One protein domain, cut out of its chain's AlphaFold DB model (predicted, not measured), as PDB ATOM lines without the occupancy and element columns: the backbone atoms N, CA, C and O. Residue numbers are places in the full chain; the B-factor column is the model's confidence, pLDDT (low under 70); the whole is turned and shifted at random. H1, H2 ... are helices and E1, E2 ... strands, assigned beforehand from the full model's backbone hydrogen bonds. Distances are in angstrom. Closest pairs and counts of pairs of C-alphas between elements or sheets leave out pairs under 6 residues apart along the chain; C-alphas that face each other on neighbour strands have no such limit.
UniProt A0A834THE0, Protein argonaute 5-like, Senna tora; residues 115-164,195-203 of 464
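AT A GLANCE: This is residues 115 to 164 and 195 to 203 of the 464 residues of the protein "Protein argonaute 5-like" of Senna tora (UniProt A0A834THE0). A small parallel sheet of three strands has one helix, H1, over one face, covering the edge strand E2, while the other face bears no named element. It makes two layers, helix on one face of a sheet. The printed part has 59 residues, 29 of them, under half, in one named helix and three named strands, along the chain E1, H1, E2, E3; the sheet's order is E1, E3, E2 and the class is mixed, helices and strands. The whole is only just compact, close to loose, with a radius of gyration of the C-alphas of 12.4 A and spans of 33 by 26 by 19 A.

IN THESE COORDINATES: E1, residues 123 to 127, begins at C-alpha 123 (302.647, 415.124, 408.956) and is 12.9 A long. H1, residues 135 to 148, is 20.3 A long. E2, residues 153 to 156, is 10.2 A long. E3, residues 196 to 201, is 16.8 A long and ends at C-alpha 201 (297.213, 428.339, 410.850).

HOW THE PARTS SIT: E1 and the inner strand E3 are parallel at 28 degrees, with N 127 and O 200 at 2.8 A, within hydrogen-bond range. E3 and E2 are parallel at 26 degrees, with N 155 and O 197 at 2.9 A. The edge strands E1 and E2 are apart. H1 is on the sheet, over E2, at a height over the sheet of 8.4 A. It runs along the strands, at 16 degrees to E2 on the local plane. The closest C-alphas of H1 and E2, those of Ser 146 and Val 153, are 6.1 A apart. E1, H1 and E2 form a split strand-helix-strand unit, two strands running the same way with E3 between them in the sheet; its crossover is right-handed. In H1, 9 of 10 O i to N i+4 pairs are within hydrogen-bond range.

THE WHOLE: The two C-alphas farthest apart, those of Lys 116 and Pro 130, are 36.4 A apart. Residues 165 to 194 are not printed, and C-alphas 164 and 195 are 26.0 A apart across this cut. The link H1 to E2 is tight and E1 to H1 short. The mean pLDDT of the printed part is 70.6; residues 130 to 133, 158 to 164 and 195 to 203 are under 70.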
ATOM      1  N   VAL A 115     291.644 409.879 391.678       95.50
ATOM      2  CA  VAL A 115     292.920 410.339 392.237       95.50
ATOM      3  C   VAL A 115     293.582 409.170 392.954       95.50
ATOM      4  O   VAL A 115     292.980 408.565 393.839       95.50
ATOM      5  N   LYS A 116     294.824 408.845 392.575       93.88
ATOM      6  CA  LYS A 116     295.656 407.900 393.326       93.88
ATOM      7  C   LYS A 116     296.375 408.676 394.425       93.88
ATOM      8  O   LYS A 116     297.228 409.505 394.128       93.88
ATOM      9  N   VAL A 117     295.998 408.424 395.672       92.81
ATOM     10  CA  VAL A 117     296.665 408.994 396.846       92.81
ATOM     11  C   VAL A 117     297.832 408.078 397.206       92.81
ATOM     12  O   VAL A 117     297.680 406.858 397.180       92.81
ATOM     13  N   ALA A 118     299.007 408.651 397.462       90.38
ATOM     14  CA  ALA A 118     300.149 407.875 397.931       90.38
ATOM     15  C   ALA A 118     299.887 407.385 399.362       90.38
ATOM     16  O   ALA A 118     299.373 408.140 400.183       90.38
ATOM     17  N   GLU A 119     300.269 406.146 399.665       93.12
ATOM     18  CA  GLU A 119     300.225 405.572 401.018       93.12
ATOM     19  C   GLU A 119     301.420 406.080 401.843       93.12
ATOM     20  O   GLU A 119     302.240 405.307 402.325       93.12
ATOM     21  N   LYS A 120     301.572 407.405 401.921       90.50
ATOM     22  CA  LYS A 120     302.586 408.068 402.743       90.50
ATOM     23  C   LYS A 120     301.887 408.756 403.908       90.50
ATOM     24  O   LYS A 120     300.813 409.338 403.732       90.50
ATOM     25  N   ASP A 121     302.513 408.707 405.077       91.38
ATOM     26  CA  ASP A 121     302.045 409.462 406.228       91.38
ATOM     27  C   ASP A 121     302.153 410.961 405.935       91.38
ATOM     28  O   ASP A 121     303.142 411.447 405.384       91.38
ATOM     29  N   ILE A 122     301.100 411.702 406.277       90.19
ATOM     30  CA  ILE A 122     301.063 413.154 406.121       90.19
ATOM     31  C   ILE A 122     301.239 413.760 407.504       90.19
ATOM     32  O   ILE A 122     300.369 413.638 408.367       90.19
ATOM     33  N   HIS A 123     302.365 414.437 407.705       87.62
ATOM     34  CA  HIS A 123     302.647 415.124 408.956       87.62
ATOM     35  C   HIS A 123     301.926 416.473 408.996       87.62
ATOM     36  O   HIS A 123     302.068 417.302 408.091       87.62
ATOM     37  N   HIS A 124     301.150 416.676 410.059       86.69
ATOM     38  CA  HIS A 124     300.389 417.893 410.299       86.69
ATOM     39  C   HIS A 124     301.045 418.735 411.393       86.69
ATOM     40  O   HIS A 124     301.293 418.238 412.491       86.69
ATOM     41  N   TYR A 125     301.278 420.012 411.096       84.25
ATOM     42  CA  TYR A 125     301.845 420.974 412.034       84.25
ATOM     43  C   TYR A 125     300.868 422.113 412.277       84.25
ATOM     44  O   TYR A 125     300.381 422.754 411.340       84.25
ATOM     45  N   ASP A 126     300.632 422.380 413.556       80.75
ATOM     46  CA  ASP A 126     299.875 423.538 413.998       80.75
ATOM     47  C   ASP A 126     300.805 424.752 414.073       80.75
ATOM     48  O   ASP A 126     301.777 424.768 414.829       80.75
ATOM     49  N   ASP A 127     300.498 425.790 413.299       74.19
ATOM     50  CA  ASP A 127     301.122 427.098 413.440       74.19
ATOM     51  C   ASP A 127     300.456 427.831 414.615       74.19
ATOM     52  O   ASP A 127     299.303 428.268 414.546       74.19
ATOM     53  N   SER A 128     301.193 427.912 415.724       73.12
ATOM     54  CA  SER A 128     300.766 428.547 416.969       73.12
ATOM     55  C   SER A 128     301.064 430.047 417.018       73.12
ATOM     56  O   SER A 128     301.040 430.626 418.106       73.12
ATOM     57  N   THR A 129     301.394 430.685 415.890       71.75
ATOM     58  CA  THR A 129     301.701 432.119 415.876       71.75
ATOM     59  C   THR A 129     300.474 432.918 416.342       71.75
ATOM     60  O   THR A 129     299.405 432.810 415.747       71.75
ATOM     61  N   PRO A 130     300.566 433.728 417.410       55.69
ATOM     62  CA  PRO A 130     299.463 434.576 417.833       55.69
ATOM     63  C   PRO A 130     299.338 435.734 416.836       55.69
ATOM     64  O   PRO A 130     300.172 436.633 416.817       55.69
ATOM     65  N   ASN A 131     298.297 435.701 416.004       65.06
ATOM     66  CA  ASN A 131     298.058 436.608 414.869       65.06
ATOM     67  C   ASN A 131     298.961 436.337 413.655       65.06
ATOM     68  O   ASN A 131     299.781 437.185 413.290       65.06
ATOM     69  N   PRO A 132     298.809 435.183 412.984       61.53
ATOM     70  CA  PRO A 132     299.354 434.998 411.655       61.53
ATOM     71  C   PRO A 132     299.003 436.194 410.754       61.53
ATOM     72  O   PRO A 132     297.840 436.613 410.698       61.53
ATOM     73  N   PRO A 133     299.988 436.758 410.038       63.84
ATOM     74  CA  PRO A 133     299.718 437.772 409.034       63.84
ATOM     75  C   PRO A 133     298.785 437.204 407.951       63.84
ATOM     76  O   PRO A 133     298.649 435.991 407.808       63.84
ATOM     77  N   VAL A 134     298.153 438.080 407.163       73.00
ATOM     78  CA  VAL A 134     297.226 437.727 406.067       73.00
ATOM     79  C   VAL A 134     297.724 436.492 405.296       73.00
ATOM     80  O   VAL A 134     298.903 436.441 404.951       73.00
ATOM     81  N   LYS A 135     296.846 435.523 404.978       75.19
ATOM     82  CA  LYS A 135     297.151 434.224 404.317       75.19
ATOM     83  C   LYS A 135     298.234 434.286 403.222       75.19
ATOM     84  O   LYS A 135     299.057 433.381 403.101       75.19
ATOM     85  N   ASN A 136     298.268 435.373 402.452       75.12
ATOM     86  CA  ASN A 136     299.245 435.617 401.388       75.12
ATOM     87  C   ASN A 136     300.690 435.797 401.885       75.12
ATOM     88  O   ASN A 136     301.625 435.402 401.191       75.12
ATOM     89  N   ILE A 137     300.893 436.391 403.060       79.31
ATOM     90  CA  ILE A 137     302.215 436.586 403.667       79.31
ATOM     91  C   ILE A 137     302.742 435.244 404.174       79.31
ATOM     92  O   ILE A 137     303.875 434.892 403.857       79.31
ATOM     93  N   ILE A 138     301.909 434.452 404.858       79.12
ATOM     94  CA  ILE A 138     302.290 433.108 405.327       79.12
ATOM     95  C   ILE A 138     302.672 432.219 404.145       79.12
ATOM     96  O   ILE A 138     303.723 431.589 404.169       79.12
ATOM     97  N   ALA A 139     301.871 432.215 403.073       78.06
ATOM     98  CA  ALA A 139     302.190 431.448 401.873       78.06
ATOM     99  C   ALA A 139     303.553 431.850 401.277       78.06
ATOM    100  O   ALA A 139     304.339 430.986 400.896       78.06
ATOM    101  N   ARG A 140     303.880 433.151 401.248       82.81
ATOM    102  CA  ARG A 140     305.196 433.633 400.793       82.81
ATOM    103  C   ARG A 140     306.328 433.195 401.720       82.81
ATOM    104  O   ARG A 140     307.368 432.771 401.228       82.81
ATOM    105  N   VAL A 141     306.129 433.271 403.034       80.12
ATOM    106  CA  VAL A 141     307.111 432.806 404.024       80.12
ATOM    107  C   VAL A 141     307.349 431.303 403.878       80.12
ATOM    108  O   VAL A 141     308.499 430.879 403.838       80.12
ATOM    109  N   LEU A 142     306.294 430.501 403.702       80.88
ATOM    110  CA  LEU A 142     306.404 429.057 403.487       80.88
ATOM    111  C   LEU A 142     307.124 428.705 402.189       80.88
ATOM    112  O   LEU A 142     307.938 427.789 402.187       80.88
ATOM    113  N   ILE A 143     306.903 429.460 401.109       82.69
ATOM    114  CA  ILE A 143     307.685 429.295 399.879       82.69
ATOM    115  C   ILE A 143     309.171 429.535 400.169       82.69
ATOM    116  O   ILE A 143     310.004 428.703 399.820       82.69
ATOM    117  N   VAL A 144     309.521 430.620 400.865       81.88
ATOM    118  CA  VAL A 144     310.922 430.901 401.227       81.88
ATOM    119  C   VAL A 144     311.513 429.811 402.133       81.88
ATOM    120  O   VAL A 144     312.666 429.424 401.947       81.88
ATOM    121  N   LEU A 145     310.737 429.279 403.080       78.94
ATOM    122  CA  LEU A 145     311.174 428.194 403.962       78.94
ATOM    123  C   LEU A 145     311.333 426.865 403.217       78.94
ATOM    124  O   LEU A 145     312.295 426.147 403.481       78.94
ATOM    125  N   SER A 146     310.480 426.580 402.231       82.19
ATOM    126  CA  SER A 146     310.598 425.389 401.378       82.19
ATOM    127  C   SER A 146     311.912 425.349 400.594       82.19
ATOM    128  O   SER A 146     312.506 424.288 400.434       82.19
ATOM    129  N   PHE A 147     312.455 426.510 400.209       77.88
ATOM    130  CA  PHE A 147     313.787 426.588 399.602       77.88
ATOM    131  C   PHE A 147     314.931 426.286 400.577       77.88
ATOM    132  O   PHE A 147     316.009 425.891 400.139       77.88
ATOM    133  N   ARG A 148     314.726 426.478 401.886       76.69
ATOM    134  CA  ARG A 148     315.726 426.154 402.916       76.69
ATOM    135  C   ARG A 148     315.646 424.698 403.361       76.69
ATOM    136  O   ARG A 148     316.682 424.094 403.622       76.69
ATOM    137  N   VAL A 149     314.440 424.137 403.423       78.50
ATOM    138  CA  VAL A 149     314.206 422.731 403.768       78.50
ATOM    139  C   VAL A 149     314.254 421.905 402.485       78.50
ATOM    140  O   VAL A 149     313.234 421.606 401.872       78.50
ATOM    141  N   GLN A 150     315.486 421.626 402.056       72.25
ATOM    142  CA  GLN A 150     315.887 420.905 400.843       72.25
ATOM    143  C   GLN A 150     314.840 419.896 400.325       72.25
ATOM    144  O   GLN A 150     314.791 418.749 400.756       72.25
ATOM    145  N   GLY A 151     314.015 420.323 399.364       77.62
ATOM    146  CA  GLY A 151     313.123 419.435 398.609       77.62
ATOM    147  C   GLY A 151     311.790 419.083 399.276       77.62
ATOM    148  O   GLY A 151     311.021 418.321 398.693       77.62
ATOM    149  N   THR A 152     311.476 419.642 400.447       81.62
ATOM    150  CA  THR A 152     310.165 419.439 401.084       81.62
ATOM    151  C   THR A 152     309.164 420.455 400.546       81.62
ATOM    152  O   THR A 152     309.390 421.666 400.603       81.62
ATOM    153  N   VAL A 153     308.036 419.966 400.030       81.44
ATOM    154  CA  VAL A 153     306.936 420.825 399.579       81.44
ATOM    155  C   VAL A 153     305.916 420.947 400.701       81.44
ATOM    156  O   VAL A 153     305.440 419.951 401.245       81.44
ATOM    157  N   PHE A 154     305.580 422.189 401.033       84.12
ATOM    158  CA  PHE A 154     304.639 422.514 402.093       84.12
ATOM    159  C   PHE A 154     303.276 422.857 401.490       84.12
ATOM    160  O   PHE A 154     303.195 423.607 400.515       84.12
ATOM    161  N   ALA A 155     302.204 422.350 402.090       83.50
ATOM    162  CA  ALA A 155     300.833 422.713 401.757       83.50
ATOM    163  C   ALA A 155     300.173 423.442 402.937       83.50
ATOM    164  O   ALA A 155     300.321 423.038 404.089       83.50
ATOM    165  N   LEU A 156     299.447 424.525 402.636       84.19
ATOM    166  CA  LEU A 156     298.758 425.370 403.616       84.19
ATOM    167  C   LEU A 156     297.253 425.412 403.298       84.19
ATOM    168  O   LEU A 156     296.868 425.934 402.251       84.19
ATOM    169  N   ASP A 157     296.395 424.920 404.203       80.38
ATOM    170  CA  ASP A 157     294.919 424.976 404.050       80.38
ATOM    171  C   ASP A 157     294.419 426.436 404.056       80.38
ATOM    172  O   ASP A 157     293.514 426.862 403.332       80.38
ATOM    173  N   GLY A 158     295.075 427.263 404.877       68.62
ATOM    174  CA  GLY A 158     294.724 428.657 405.123       68.62
ATOM    175  C   GLY A 158     293.259 428.840 405.512       68.62
ATOM    176  O   GLY A 158     292.607 429.751 404.992       68.62
ATOM    177  N   ARG A 159     292.751 427.942 406.362       60.66
ATOM    178  CA  ARG A 159     291.504 428.100 407.112       60.66
ATOM    179  C   ARG A 159     291.813 428.682 408.487       60.66
ATOM    180  O   ARG A 159     292.791 428.282 409.103       60.66
ATOM    181  N   GLU A 160     290.943 429.559 408.973       51.19
ATOM    182  CA  GLU A 160     290.924 430.014 410.367       51.19
ATOM    183  C   GLU A 160     290.102 429.009 411.191       51.19
ATOM    184  O   GLU A 160     288.872 428.984 411.124       51.19
ATOM    185  N   GLY A 161     290.774 428.096 411.896       40.41
ATOM    186  CA  GLY A 161     290.123 427.066 412.713       40.41
ATOM    187  C   GLY A 161     290.103 427.417 414.204       40.41
ATOM    188  O   GLY A 161     291.152 427.645 414.800       40.41
ATOM    189  N   ASN A 162     288.922 427.394 414.829       33.41
ATOM    190  CA  ASN A 162     288.745 427.536 416.279       33.41
ATOM    191  C   ASN A 162     288.887 426.171 416.986       33.41
ATOM    192  O   ASN A 162     287.946 425.382 416.947       33.41
ATOM    193  N   GLY A 163     290.001 425.902 417.686       31.86
ATOM    194  CA  GLY A 163     290.065 424.785 418.651       31.86
ATOM    195  C   GLY A 163     291.448 424.199 418.990       31.86
ATOM    196  O   GLY A 163     292.207 423.848 418.096       31.86
ATOM    197  N   SER A 164     291.689 424.039 420.307       31.30
ATOM    198  CA  SER A 164     292.740 423.299 421.060       31.30
ATOM    199  C   SER A 164     294.231 423.603 420.816       31.30
ATOM    200  O   SER A 164     294.649 423.960 419.727       31.30
ATOM    201  N   ASN A 195     309.112 413.989 401.163       47.12
ATOM    202  CA  ASN A 195     308.470 414.628 402.306       47.12
ATOM    203  C   ASN A 195     307.493 415.718 401.846       47.12
ATOM    204  O   ASN A 195     307.894 416.746 401.293       47.12
ATOM    205  N   LEU A 196     306.197 415.491 402.080       45.38
ATOM    206  CA  LEU A 196     305.160 416.513 401.957       45.38
ATOM    207  C   LEU A 196     304.747 416.943 403.367       45.38
ATOM    208  O   LEU A 196     304.316 416.112 404.164       45.38
ATOM    209  N   LEU A 197     304.865 418.235 403.668       49.53
ATOM    210  CA  LEU A 197     304.515 418.782 404.978       49.53
ATOM    211  C   LEU A 197     303.204 419.565 404.915       49.53
ATOM    212  O   LEU A 197     303.048 420.433 404.054       49.53
ATOM    213  N   TYR A 198     302.274 419.315 405.836       43.41
ATOM    214  CA  TYR A 198     301.014 420.057 405.910       43.41
ATOM    215  C   TYR A 198     301.009 420.997 407.118       43.41
ATOM    216  O   TYR A 198     301.172 420.551 408.253       43.41
ATOM    217  N   ILE A 199     300.815 422.297 406.887       50.53
ATOM    218  CA  ILE A 199     300.764 423.316 407.945       50.53
ATOM    219  C   ILE A 199     299.367 423.939 407.970       50.53
ATOM    220  O   ILE A 199     298.841 424.354 406.934       50.53
ATOM    221  N   MET A 200     298.764 424.053 409.152       41.38
ATOM    222  CA  MET A 200     297.535 424.827 409.352       41.38
ATOM    223  C   MET A 200     297.761 425.984 410.317       41.38
ATOM    224  O   MET A 200     298.501 425.859 411.284       41.38
ATOM    225  N   SER A 201     297.085 427.107 410.066       37.34
ATOM    226  CA  SER A 201     297.213 428.339 410.850       37.34
ATOM    227  C   SER A 201     296.007 428.547 411.770       37.34
ATOM    228  O   SER A 201     294.870 428.307 411.359       37.34
ATOM    229  N   ARG A 202     296.242 428.964 413.023       47.91
ATOM    230  CA  ARG A 202     295.199 429.205 414.039       47.91
ATOM    231  C   ARG A 202     295.264 430.644 414.566       47.91
ATOM    232  O   ARG A 202     296.337 431.148 414.868       47.91
ATOM    233  N   THR A 203     294.111 431.290 414.746       35.91
ATOM    234  CA  THR A 203     293.984 432.626 415.364       35.91
ATOM    235  C   THR A 203     292.997 432.615 416.526       35.91
ATOM    236  O   THR A 203     291.938 431.995 416.465       35.91
TER     237      THR A 203